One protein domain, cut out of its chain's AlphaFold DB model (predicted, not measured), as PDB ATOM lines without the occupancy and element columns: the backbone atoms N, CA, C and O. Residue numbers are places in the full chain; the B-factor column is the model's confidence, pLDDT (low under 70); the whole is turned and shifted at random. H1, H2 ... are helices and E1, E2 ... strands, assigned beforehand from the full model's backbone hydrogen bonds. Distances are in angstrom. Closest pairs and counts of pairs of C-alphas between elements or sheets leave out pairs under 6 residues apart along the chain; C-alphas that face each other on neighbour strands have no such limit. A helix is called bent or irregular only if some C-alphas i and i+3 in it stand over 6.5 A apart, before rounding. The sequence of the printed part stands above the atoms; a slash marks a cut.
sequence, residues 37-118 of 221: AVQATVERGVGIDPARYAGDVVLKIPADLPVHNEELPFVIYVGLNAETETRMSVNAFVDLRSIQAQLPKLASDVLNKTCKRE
ATOM      1  N   ALA A  37     137.663 153.813 161.134       44.59
ATOM      2  CA  ALA A  37     136.936 155.082 161.003       44.59
ATOM      3  C   ALA A  37     137.615 156.225 161.785       44.59
ATOM      4  O   ALA A  37     137.615 157.382 161.349       44.59
ATOM      5  N   VAL A  38     138.247 155.894 162.916       47.50
ATOM      6  CA  VAL A  38     139.071 156.830 163.693       47.50
ATOM      7  C   VAL A  38     140.344 157.187 162.915       47.50
ATOM      8  O   VAL A  38     140.641 158.369 162.748       47.50
ATOM      9  N   GLN A  39     141.029 156.203 162.326       48.44
ATOM     10  CA  GLN A  39     142.202 156.418 161.467       48.44
ATOM     11  C   GLN A  39     141.881 157.280 160.236       48.44
ATOM     12  O   GLN A  39     142.596 158.245 159.966       48.44
ATOM     13  N   ALA A  40     140.759 157.033 159.553       50.59
ATOM     14  CA  ALA A  40     140.350 157.818 158.381       50.59
ATOM     15  C   ALA A  40     140.063 159.304 158.696       50.59
ATOM     16  O   ALA A  40     140.146 160.166 157.817       50.59
ATOM     17  N   THR A  41     139.744 159.628 159.952       47.34
ATOM     18  CA  THR A  41     139.550 161.016 160.411       47.34
ATOM     19  C   THR A  41     140.888 161.690 160.761       47.34
ATOM     20  O   THR A  41     141.043 162.907 160.605       47.34
ATOM     21  N   VAL A  42     141.890 160.905 161.169       51.06
ATOM     22  CA  VAL A  42     143.249 161.371 161.492       51.06
ATOM     23  C   VAL A  42     144.036 161.753 160.228       51.06
ATOM     24  O   VAL A  42     144.700 162.792 160.232       51.06
ATOM     25  N   GLU A  43     143.878 161.015 159.122       51.16
ATOM     26  CA  GLU A  43     144.668 161.183 157.881       51.16
ATOM     27  C   GLU A  43     144.405 162.468 157.069       51.16
ATOM     28  O   GLU A  43     145.102 162.750 156.095       51.16
ATOM     29  N   ARG A  44     143.429 163.307 157.440       44.84
ATOM     30  CA  ARG A  44     142.984 164.426 156.583       44.84
ATOM     31  C   ARG A  44     143.854 165.700 156.619       44.84
ATOM     32  O   ARG A  44     143.370 166.798 156.367       44.84
ATOM     33  N   GLY A  45     145.138 165.584 156.923       47.25
ATOM     34  CA  GLY A  45     146.114 166.667 156.780       47.25
ATOM     35  C   GLY A  45     147.522 166.115 156.927       47.25
ATOM     36  O   GLY A  45     147.680 165.043 157.501       47.25
ATOM     37  N   VAL A  46     148.536 166.834 156.438       54.41
ATOM     38  CA  VAL A  46     149.965 166.535 156.666       54.41
ATOM     39  C   VAL A  46     150.267 166.716 158.161       54.41
ATOM     40  O   VAL A  46     150.927 167.668 158.566       54.41
ATOM     41  N   GLY A  47     149.660 165.896 159.011       61.62
ATOM     42  CA  GLY A  47     149.696 165.949 160.462       61.62
ATOM     43  C   GLY A  47     150.978 165.336 161.000       61.62
ATOM     44  O   GLY A  47     151.828 164.860 160.249       61.62
ATOM     45  N   ILE A  48     151.127 165.377 162.318       64.56
ATOM     46  CA  ILE A  48     152.168 164.609 162.997       64.56
ATOM     47  C   ILE A  48     151.891 163.124 162.725       64.56
ATOM     48  O   ILE A  48     150.733 162.705 162.762       64.56
ATOM     49  N   ASP A  49     152.942 162.357 162.424       71.75
ATOM     50  CA  ASP A  49     152.853 160.907 162.240       71.75
ATOM     51  C   ASP A  49     152.212 160.275 163.489       71.75
ATOM     52  O   ASP A  49     152.768 160.430 164.585       71.75
ATOM     53  N   PRO A  50     151.063 159.585 163.349       68.19
ATOM     54  CA  PRO A  50     150.414 158.882 164.444       68.19
ATOM     55  C   PRO A  50     151.367 157.968 165.199       68.19
ATOM     56  O   PRO A  50     151.264 157.902 166.414       68.19
ATOM     57  N   ALA A  51     152.363 157.354 164.555       73.00
ATOM     58  CA  ALA A  51     153.328 156.495 165.244       73.00
ATOM     59  C   ALA A  51     154.087 157.193 166.395       73.00
ATOM     60  O   ALA A  51     154.665 156.522 167.246       73.00
ATOM     61  N   ARG A  52     154.091 158.533 166.446       68.56
ATOM     62  CA  ARG A  52     154.755 159.311 167.505       68.56
ATOM     63  C   ARG A  52     153.905 159.572 168.741       68.56
ATOM     64  O   ARG A  52     154.457 159.984 169.756       68.56
ATOM     65  N   TYR A  53     152.592 159.394 168.655       68.06
ATOM     66  CA  TYR A  53     151.673 159.725 169.748       68.06
ATOM     67  C   TYR A  53     150.523 158.749 169.913       68.06
ATOM     68  O   TYR A  53     149.841 158.804 170.929       68.06
ATOM     69  N   ALA A  54     150.282 157.893 168.926       69.38
ATOM     70  CA  ALA A  54     149.176 156.970 168.915       69.38
ATOM     71  C   ALA A  54     149.321 155.976 170.060       69.38
ATOM     72  O   ALA A  54     150.379 155.377 170.268       69.38
ATOM     73  N   GLY A  55     148.218 155.812 170.774       71.69
ATOM     74  CA  GLY A  55     147.976 154.634 171.573       71.69
ATOM     75  C   GLY A  55     146.758 153.875 171.083       71.69
ATOM     76  O   GLY A  55     146.316 154.083 169.951       71.69
ATOM     77  N   ASP A  56     146.206 153.031 171.946       78.31
ATOM     78  CA  ASP A  56     144.949 152.312 171.719       78.31
ATOM     79  C   ASP A  56     143.808 153.251 171.293       78.31
ATOM     80  O   ASP A  56     142.969 152.901 170.460       78.31
ATOM     81  N   VAL A  57     143.797 154.473 171.835       79.88
ATOM     82  CA  VAL A  57     142.851 155.527 171.459       79.88
ATOM     83  C   VAL A  57     143.610 156.743 170.959       79.88
ATOM     84  O   VAL A  57     144.566 157.197 171.583       79.88
ATOM     85  N   VAL A  58     143.146 157.306 169.842       82.38
ATOM     86  CA  VAL A  58     143.729 158.497 169.224       82.38
ATOM     87  C   VAL A  58     142.657 159.556 169.019       82.38
ATOM     88  O   VAL A  58     141.617 159.301 168.413       82.38
ATOM     89  N   LEU A  59     142.931 160.760 169.508       81.69
ATOM     90  CA  LEU A  59     142.060 161.922 169.431       81.69
ATOM     91  C   LEU A  59     142.784 163.050 168.697       81.69
ATOM     92  O   LEU A  59     143.934 163.376 168.989       81.69
ATOM     93  N   LYS A  60     142.079 163.676 167.756       86.00
ATOM     94  CA  LYS A  60     142.518 164.880 167.050       86.00
ATOM     95  C   LYS A  60     141.528 165.992 167.352       86.00
ATOM     96  O   LYS A  60     140.367 165.908 166.959       86.00
ATOM     97  N   ILE A  61     141.992 167.018 168.047       84.88
ATOM     98  CA  ILE A  61     141.165 168.105 168.563       84.88
ATOM     99  C   ILE A  61     141.591 169.392 167.847       84.88
ATOM    100  O   ILE A  61     142.650 169.939 168.170       84.88
ATOM    101  N   PRO A  62     140.832 169.862 166.842       86.25
ATOM    102  CA  PRO A  62     141.035 171.196 166.293       86.25
ATOM    103  C   PRO A  62     140.602 172.241 167.327       86.25
ATOM    104  O   PRO A  62     139.592 172.061 168.011       86.25
ATOM    105  N   ALA A  63     141.370 173.315 167.450       83.69
ATOM    106  CA  ALA A  63     141.077 174.422 168.346       83.69
ATOM    107  C   ALA A  63     141.570 175.739 167.744       83.69
ATOM    108  O   ALA A  63     142.489 175.751 166.927       83.69
ATOM    109  N   ASP A  64     140.990 176.847 168.192       83.94
ATOM    110  CA  ASP A  64     141.316 178.182 167.704       83.94
ATOM    111  C   ASP A  64     141.790 179.064 168.861       83.94
ATOM    112  O   ASP A  64     141.219 179.060 169.956       83.94
ATOM    113  N   LEU A  65     142.877 179.804 168.635       81.62
ATOM    114  CA  LEU A  65     143.444 180.741 169.597       81.62
ATOM    115  C   LEU A  65     143.132 182.180 169.153       81.62
ATOM    116  O   LEU A  65     143.671 182.622 168.137       81.62
ATOM    117  N   PRO A  66     142.313 182.943 169.897       79.94
ATOM    118  CA  PRO A  66     141.999 184.319 169.530       79.94
ATOM    119  C   PRO A  66     143.198 185.247 169.778       79.94
ATOM    120  O   PRO A  66     143.666 185.386 170.912       79.94
ATOM    121  N   VAL A  67     143.677 185.927 168.732       79.75
ATOM    122  CA  VAL A  67     144.780 186.901 168.791       79.75
ATOM    123  C   VAL A  67     144.447 188.140 167.961       79.75
ATOM    124  O   VAL A  67     144.314 188.072 166.749       79.75
ATOM    125  N   HIS A  68     144.359 189.310 168.606       68.06
ATOM    126  CA  HIS A  68     144.209 190.620 167.947       68.06
ATOM    127  C   HIS A  68     143.137 190.688 166.834       68.06
ATOM    128  O   HIS A  68     143.349 191.356 165.823       68.06
ATOM    129  N   ASN A  69     141.975 190.068 167.070       75.88
ATOM    130  CA  ASN A  69     140.826 189.948 166.153       75.88
ATOM    131  C   ASN A  69     140.972 188.909 165.027       75.88
ATOM    132  O   ASN A  69     140.128 188.873 164.136       75.88
ATOM    133  N   GLU A  70     141.994 188.058 165.073       73.12
ATOM    134  CA  GLU A  70     142.128 186.884 164.209       73.12
ATOM    135  C   GLU A  70     142.079 185.603 165.054       73.12
ATOM    136  O   GLU A  70     142.599 185.554 166.170       73.12
ATOM    137  N   GLU A  71     141.435 184.564 164.531       80.75
ATOM    138  CA  GLU A  71     141.446 183.225 165.122       80.75
ATOM    139  C   GLU A  71     142.600 182.432 164.514       80.75
ATOM    140  O   GLU A  71     142.672 182.240 163.298       80.75
ATOM    141  N   LEU A  72     143.539 182.009 165.357       80.81
ATOM    142  CA  LEU A  72     144.679 181.210 164.937       80.81
ATOM    143  C   LEU A  72     144.362 179.728 165.142       80.81
ATOM    144  O   LEU A  72     144.378 179.270 166.288       80.81
ATOM    145  N   PRO A  73     144.126 178.959 164.068       84.31
ATOM    146  CA  PRO A  73     143.839 177.544 164.202       84.31
ATOM    147  C   PRO A  73     145.086 176.799 164.670       84.31
ATOM    148  O   PRO A  73     146.196 177.067 164.201       84.31
ATOM    149  N   PHE A  74     144.911 175.823 165.548       83.56
ATOM    150  CA  PHE A  74     145.919 174.847 165.946       83.56
ATOM    151  C   PHE A  74     145.262 173.484 166.181       83.56
ATOM    152  O   PHE A  74     144.039 173.355 166.244       83.56
ATOM    153  N   VAL A  75     146.069 172.426 166.260       84.81
ATOM    154  CA  VAL A  75     145.554 171.063 166.449       84.81
ATOM    155  C   VAL A  75     146.268 170.402 167.613       84.81
ATOM    156  O   VAL A  75     147.498 170.405 167.670       84.81
ATOM    157  N   ILE A  76     145.498 169.813 168.524       85.62
ATOM    158  CA  ILE A  76     146.006 168.963 169.600       85.62
ATOM    159  C   ILE A  76     145.777 167.506 169.200       85.62
ATOM    160  O   ILE A  76     144.662 167.102 168.874       85.62
ATOM    161  N   TYR A  77     146.837 166.716 169.237       86.19
ATOM    162  CA  TYR A  77     146.815 165.275 169.063       86.19
ATOM    163  C   TYR A  77     147.003 164.631 170.432       86.19
ATOM    164  O   TYR A  77     147.985 164.921 171.111       86.19
ATOM    165  N   VAL A  78     146.069 163.781 170.849       84.94
ATOM    166  CA  VAL A  78     146.141 163.053 172.121       84.94
ATOM    167  C   VAL A  78     146.060 161.566 171.824       84.94
ATOM    168  O   VAL A  78     145.149 161.127 171.127       84.94
ATOM    169  N   GLY A  79     147.001 160.790 172.342       85.94
ATOM    170  CA  GLY A  79     146.929 159.339 172.364       85.94
ATOM    171  C   GLY A  79     146.846 158.819 173.787       85.94
ATOM    172  O   GLY A  79     147.514 159.335 174.684       85.94
ATOM    173  N   LEU A  80     146.018 157.802 173.979       81.75
ATOM    174  CA  LEU A  80     145.866 157.086 175.239       81.75
ATOM    175  C   LEU A  80     146.300 155.643 175.017       81.75
ATOM    176  O   LEU A  80     145.836 155.013 174.068       81.75
ATOM    177  N   ASN A  81     147.168 155.132 175.883       82.81
ATOM    178  CA  ASN A  81     147.627 153.743 175.861       82.81
ATOM    179  C   ASN A  81     147.426 153.118 177.233       82.81
ATOM    180  O   ASN A  81     147.765 153.747 178.243       82.81
ATOM    181  N   ALA A  82     146.949 151.877 177.282       82.81
ATOM    182  CA  ALA A  82     146.997 151.103 178.515       82.81
ATOM    183  C   ALA A  82     148.461 150.777 178.864       82.81
ATOM    184  O   ALA A  82     149.185 150.179 178.073       82.81
ATOM    185  N   GLU A  83     148.909 151.189 180.047       76.50
ATOM    186  CA  GLU A  83     150.242 150.849 180.564       76.50
ATOM    187  C   GLU A  83     150.164 149.607 181.463       76.50
ATOM    188  O   GLU A  83     151.025 148.729 181.416       76.50
ATOM    189  N   THR A  84     149.084 149.497 182.241       80.56
ATOM    190  CA  THR A  84     148.686 148.292 182.981       80.56
ATOM    191  C   THR A  84     147.158 148.177 182.973       80.56
ATOM    192  O   THR A  84     146.474 149.077 182.493       80.56
ATOM    193  N   GLU A  85     146.593 147.115 183.558       79.12
ATOM    194  CA  GLU A  85     145.129 146.965 183.699       79.12
ATOM    195  C   GLU A  85     144.449 148.146 184.419       79.12
ATOM    196  O   GLU A  85     143.255 148.375 184.244       79.12
ATOM    197  N   THR A  86     145.195 148.907 185.225       84.12
ATOM    198  CA  THR A  86     144.674 150.034 186.016       84.12
ATOM    199  C   THR A  86     145.389 151.355 185.747       84.12
ATOM    200  O   THR A  86     145.083 152.356 186.398       84.12
ATOM    201  N   ARG A  87     146.338 151.393 184.803       76.00
ATOM    202  CA  ARG A  87     147.101 152.600 184.460       76.00
ATOM    203  C   ARG A  87     146.984 152.919 182.985       76.00
ATOM    204  O   ARG A  87     147.146 152.052 182.130       76.00
ATOM    205  N   MET A  88     146.759 154.195 182.704       81.19
ATOM    206  CA  MET A  88     146.673 154.733 181.356       81.19
ATOM    207  C   MET A  88     147.753 155.793 181.177       81.19
ATOM    208  O   MET A  88     147.852 156.726 181.973       81.19
ATOM    209  N   SER A  89     148.543 155.646 180.125       80.19
ATOM    210  CA  SER A  89     149.492 156.657 179.677       80.19
ATOM    211  C   SER A  89     148.804 157.609 178.700       80.19
ATOM    212  O   SER A  89     147.976 157.195 177.883       80.19
ATOM    213  N   VAL A  90     149.134 158.898 178.798       83.69
ATOM    214  CA  VAL A  90     148.593 159.957 177.939       83.69
ATOM    215  C   VAL A  90     149.747 160.648 177.229       83.69
ATOM    216  O   VAL A  90     150.595 161.261 177.872       83.69
ATOM    217  N   ASN A  91     149.748 160.592 175.901       81.38
ATOM    218  CA  ASN A  91     150.690 161.311 175.052       81.38
ATOM    219  C   ASN A  91     149.958 162.461 174.366       81.38
ATOM    220  O   ASN A  91     148.965 162.235 173.682       81.38
ATOM    221  N   ALA A  92     150.438 163.694 174.521       83.00
ATOM    222  CA  ALA A  92     149.827 164.866 173.903       83.00
ATOM    223  C   ALA A  92     150.846 165.644 173.067       83.00
ATOM    224  O   ALA A  92     151.948 165.942 173.522       83.00
ATOM    225  N   PHE A  93     150.452 166.007 171.851       82.25
ATOM    226  CA  PHE A  93     151.242 166.803 170.921       82.25
ATOM    227  C   PHE A  93     150.408 167.964 170.405       82.25
ATOM    228  O   PHE A  93     149.232 167.811 170.091       82.25
ATOM    229  N   VAL A  94     151.029 169.132 170.277       83.94
ATOM    230  CA  VAL A  94     150.371 170.327 169.746       83.94
ATOM    231  C   VAL A  94     151.059 170.725 168.450       83.94
ATOM    232  O   VAL A  94     152.265 170.964 168.423       83.94
ATOM    233  N   ASP A  95     150.290 170.797 167.369       83.44
ATOM    234  CA  ASP A  95     150.770 171.269 166.076       83.44
ATOM    235  C   ASP A  95     150.588 172.780 165.969       83.44
ATOM    236  O   ASP A  95     149.477 173.296 165.837       83.44
ATOM    237  N   LEU A  96     151.720 173.479 166.041       83.56
ATOM    238  CA  LEU A  96     151.811 174.935 166.005       83.56
ATOM    239  C   LEU A  96     152.226 175.464 164.625       83.56
ATOM    240  O   LEU A  96     152.499 176.658 164.498       83.56
ATOM    241  N   ARG A  97     152.315 174.619 163.588       81.00
ATOM    242  CA  ARG A  97     152.825 175.041 162.267       81.00
ATOM    243  C   ARG A  97     151.997 176.167 161.649       81.00
ATOM    244  O   ARG A  97     152.556 177.097 161.074       81.00
ATOM    245  N   SER A  98     150.680 176.119 161.820       77.56
ATOM    246  CA  SER A  98     149.749 177.179 161.415       77.56
ATOM    247  C   SER A  98     150.031 178.506 162.123       77.56
ATOM    248  O   SER A  98     150.063 179.549 161.473       77.56
ATOM    249  N   ILE A  99     150.294 178.473 163.432       76.50
ATOM    250  CA  ILE A  99     150.652 179.656 164.223       76.50
ATOM    251  C   ILE A  99     152.011 180.193 163.768       76.50
ATOM    252  O   ILE A  99     152.148 181.389 163.526       76.50
ATOM    253  N   GLN A 100     153.002 179.321 163.574       80.38
ATOM    254  CA  GLN A 100     154.338 179.708 163.111       80.38
ATOM    255  C   GLN A 100     154.316 180.372 161.730       80.38
ATOM    256  O   GLN A 100     155.021 181.357 161.518       80.38
ATOM    257  N   ALA A 101     153.474 179.890 160.812       76.44
ATOM    258  CA  ALA A 101     153.282 180.517 159.506       76.44
ATOM    259  C   ALA A 101     152.681 181.933 159.611       76.44
ATOM    260  O   ALA A 101     152.963 182.789 158.774       76.44
ATOM    261  N   GLN A 102     151.881 182.194 160.649       76.94
ATOM    262  CA  GLN A 102     151.214 183.479 160.874       76.94
ATOM    263  C   GLN A 102     152.006 184.432 161.784       76.94
ATOM    264  O   GLN A 102     151.763 185.639 161.754       76.94
ATOM    265  N   LEU A 103     153.007 183.939 162.528       76.69
ATOM    266  CA  LEU A 103     153.854 184.746 163.420       76.69
ATOM    267  C   LEU A 103     154.445 186.001 162.753       76.69
ATOM    268  O   LEU A 103     154.368 187.061 163.372       76.69
ATOM    269  N   PRO A 104     154.997 185.961 161.521       75.00
ATOM    270  CA  PRO A 104     155.549 187.162 160.896       75.00
ATOM    271  C   PRO A 104     154.502 188.253 160.668       75.00
ATOM    272  O   PRO A 104     154.795 189.434 160.853       75.00
ATOM    273  N   LYS A 105     153.276 187.865 160.295       73.38
ATOM    274  CA  LYS A 105     152.154 188.790 160.101       73.38
ATOM    275  C   LYS A 105     151.721 189.389 161.440       73.38
ATOM    276  O   LYS A 105     151.683 190.608 161.569       73.38
ATOM    277  N   LEU A 106     151.514 188.540 162.447       73.50
ATOM    278  CA  LEU A 106     151.146 188.958 163.804       73.50
ATOM    279  C   LEU A 106     152.184 189.915 164.406       73.50
ATOM    280  O   LEU A 106     151.831 190.950 164.969       73.50
ATOM    281  N   ALA A 107     153.474 189.611 164.241       70.38
ATOM    282  CA  ALA A 107     154.559 190.469 164.698       70.38
ATOM    283  C   ALA A 107     154.593 191.797 163.927       70.38
ATOM    284  O   ALA A 107     154.732 192.854 164.538       70.38
ATOM    285  N   SER A 108     154.423 191.766 162.602       65.25
ATOM    286  CA  SER A 108     154.411 192.978 161.770       65.25
ATOM    287  C   SER A 108     153.262 193.917 162.134       65.25
ATOM    288  O   SER A 108     153.463 195.129 162.183       65.25
ATOM    289  N   ASP A 109     152.081 193.384 162.442       61.56
ATOM    290  CA  ASP A 109     150.930 194.188 162.863       61.56
ATOM    291  C   ASP A 109     151.148 194.842 164.228       61.56
ATOM    292  O   ASP A 109     150.827 196.020 164.408       61.56
ATOM    293  N   VAL A 110     151.739 194.120 165.183       60.38
ATOM    294  CA  VAL A 110     152.126 194.694 166.480       60.38
ATOM    295  C   VAL A 110     153.177 195.788 166.290       60.38
ATOM    296  O   VAL A 110     153.049 196.865 166.879       60.38
ATOM    297  N   LEU A 111     154.176 195.558 165.432       55.53
ATOM    298  CA  LEU A 111     155.225 196.537 165.146       55.53
ATOM    299  C   LEU A 111     154.684 197.775 164.427       55.53
ATOM    300  O   LEU A 111     155.062 198.874 164.799       55.53
ATOM    301  N   ASN A 112     153.776 197.642 163.458       57.78
ATOM    302  CA  ASN A 112     153.172 198.798 162.783       57.78
ATOM    303  C   ASN A 112     152.316 199.649 163.737       57.78
ATOM    304  O   ASN A 112     152.233 200.865 163.571       57.78
ATOM    305  N   LYS A 113     151.677 199.020 164.732       56.69
ATOM    306  CA  LYS A 113     150.872 199.719 165.746       56.69
ATOM    307  C   LYS A 113     151.727 200.451 166.781       56.69
ATOM    308  O   LYS A 113     151.304 201.491 167.274       56.69
ATOM    309  N   THR A 114     152.901 199.918 167.118       53.84
ATOM    310  CA  THR A 114     153.774 200.466 168.177       53.84
ATOM    311  C   THR A 114     154.926 201.317 167.651       53.84
ATOM    312  O   THR A 114     155.323 202.279 168.302       53.84
ATOM    313  N   CYS A 115     155.444 201.017 166.465       47.66
ATOM    314  CA  CYS A 115     156.543 201.736 165.839       47.66
ATOM    315  C   CYS A 115     156.045 202.306 164.506       47.66
ATOM    316  O   CYS A 115     155.781 201.586 163.542       47.66
ATOM    317  N   LYS A 116     155.885 203.633 164.456       47.50
ATOM    318  CA  LYS A 116     155.544 204.334 163.217       47.50
ATOM    319  C   LYS A 116     156.646 204.061 162.198       47.50
ATOM    320  O   LYS A 116     157.821 204.303 162.455       47.50
ATOM    321  N   ARG A 117     156.262 203.544 161.033       43.50
ATOM    322  CA  ARG A 117     157.160 203.294 159.904       43.50
ATOM    323  C   ARG A 117     157.645 204.629 159.330       43.50
ATOM    324  O   ARG A 117     157.127 205.091 158.319       43.50
ATOM    325  N   GLU A 118     158.631 205.257 159.959       45.19
ATOM    326  CA  GLU A 118     159.386 206.320 159.307       45.19
ATOM    327  C   GLU A 118     160.277 205.668 158.254       45.19
ATOM    328  O   GLU A 118     161.235 204.953 158.547       45.19
TER     329      GLU A 118
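What this domain is: This is residues 37 to 118 of the 221 residues of an uncharacterized protein of Stappia sp. GBMRC 2046 (UniProt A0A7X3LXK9). A long, twisted ribbon of three antiparallel strands has a longer helix, H2, over part of E2 at one end and running on past the E1 to E2 turn, while the short helix H1 sits over E1 on the same face. The far end of H2 and the tail after it, residues 111 to 118, stick out from the body. The printed part has 82 residues, with two named helices and three named strands in the chain order H1, E1, E2, E3, H2; the sheet's order is E1, E2, E3, and the class is mixed, helices and strands. The whole is only just extended, close to loose, with a radius of gyration of the C-alphas of 17.8 A and spans of 65 by 26 by 19 A.

How they stand to each other: The sheet is a meander, each strand the antiparallel neighbour of the one before: E1, residues 57 to 67, E2, residues 70 to 84, and E3, residues 87 to 95. E1 and E2 form a hairpin at 155 degrees, with N 59 and O 78 within hydrogen-bond range at 2.8 A. E2 and E3 form a hairpin at 157 degrees, with N 79 and O 91 within range at 2.8 A. E1 and E3 are the edge strands. H2, residues 97 to 114, is on the sheet over E2, at a height of 10.6 A, slantwise at 37 degrees to E2 on the local plane. The closest C-alphas of E2 and H2 are those of Leu 72 and Ile 99, 6.2 A apart. H1, residues 37 to 42, is on the same face, over E1 at a height of 8.7 A, on a local plane fitted to just 6 of the sheet's C-alphas. The closest C-alphas of H1 and E1 are those of Val 42 and Lys 60, 6.6 A apart. H1 and H2 are apart. In H1 every O i to N i+4 pair is within hydrogen-bond range; in H2, 12 of 14 are.

Where its parts are: E2, the longest strand, measures 43.4 A from first to last C-alpha, E1 31.5 A and E3 26.5 A. E1 begins at C-alpha 57, (142.851, 155.527, 171.459). H2 measures 26.1 A and ends at C-alpha 114, (153.774, 200.466, 168.177). H2 is irregular, with C-alphas 101 and 104 7.2 A apart, and has a kink of 34 degrees near residue 104. H1, 8.9 A long, begins at C-alpha 37, (136.936, 155.082, 161.003).

The domain as a whole: The two C-alphas farthest apart, those of Glu 85 and Glu 118, are 65.7 A apart. Without residues 111 to 118, which stand free, the body spans 52 by 24 by 17 A. The printed part has no cut. The link from H1 to E1, residues 43 to 56, is long; the other three are tight. The mean pLDDT of the printed part is 71.8, and 28 residues are under 70, among them 37 to 48 and 108 to 118.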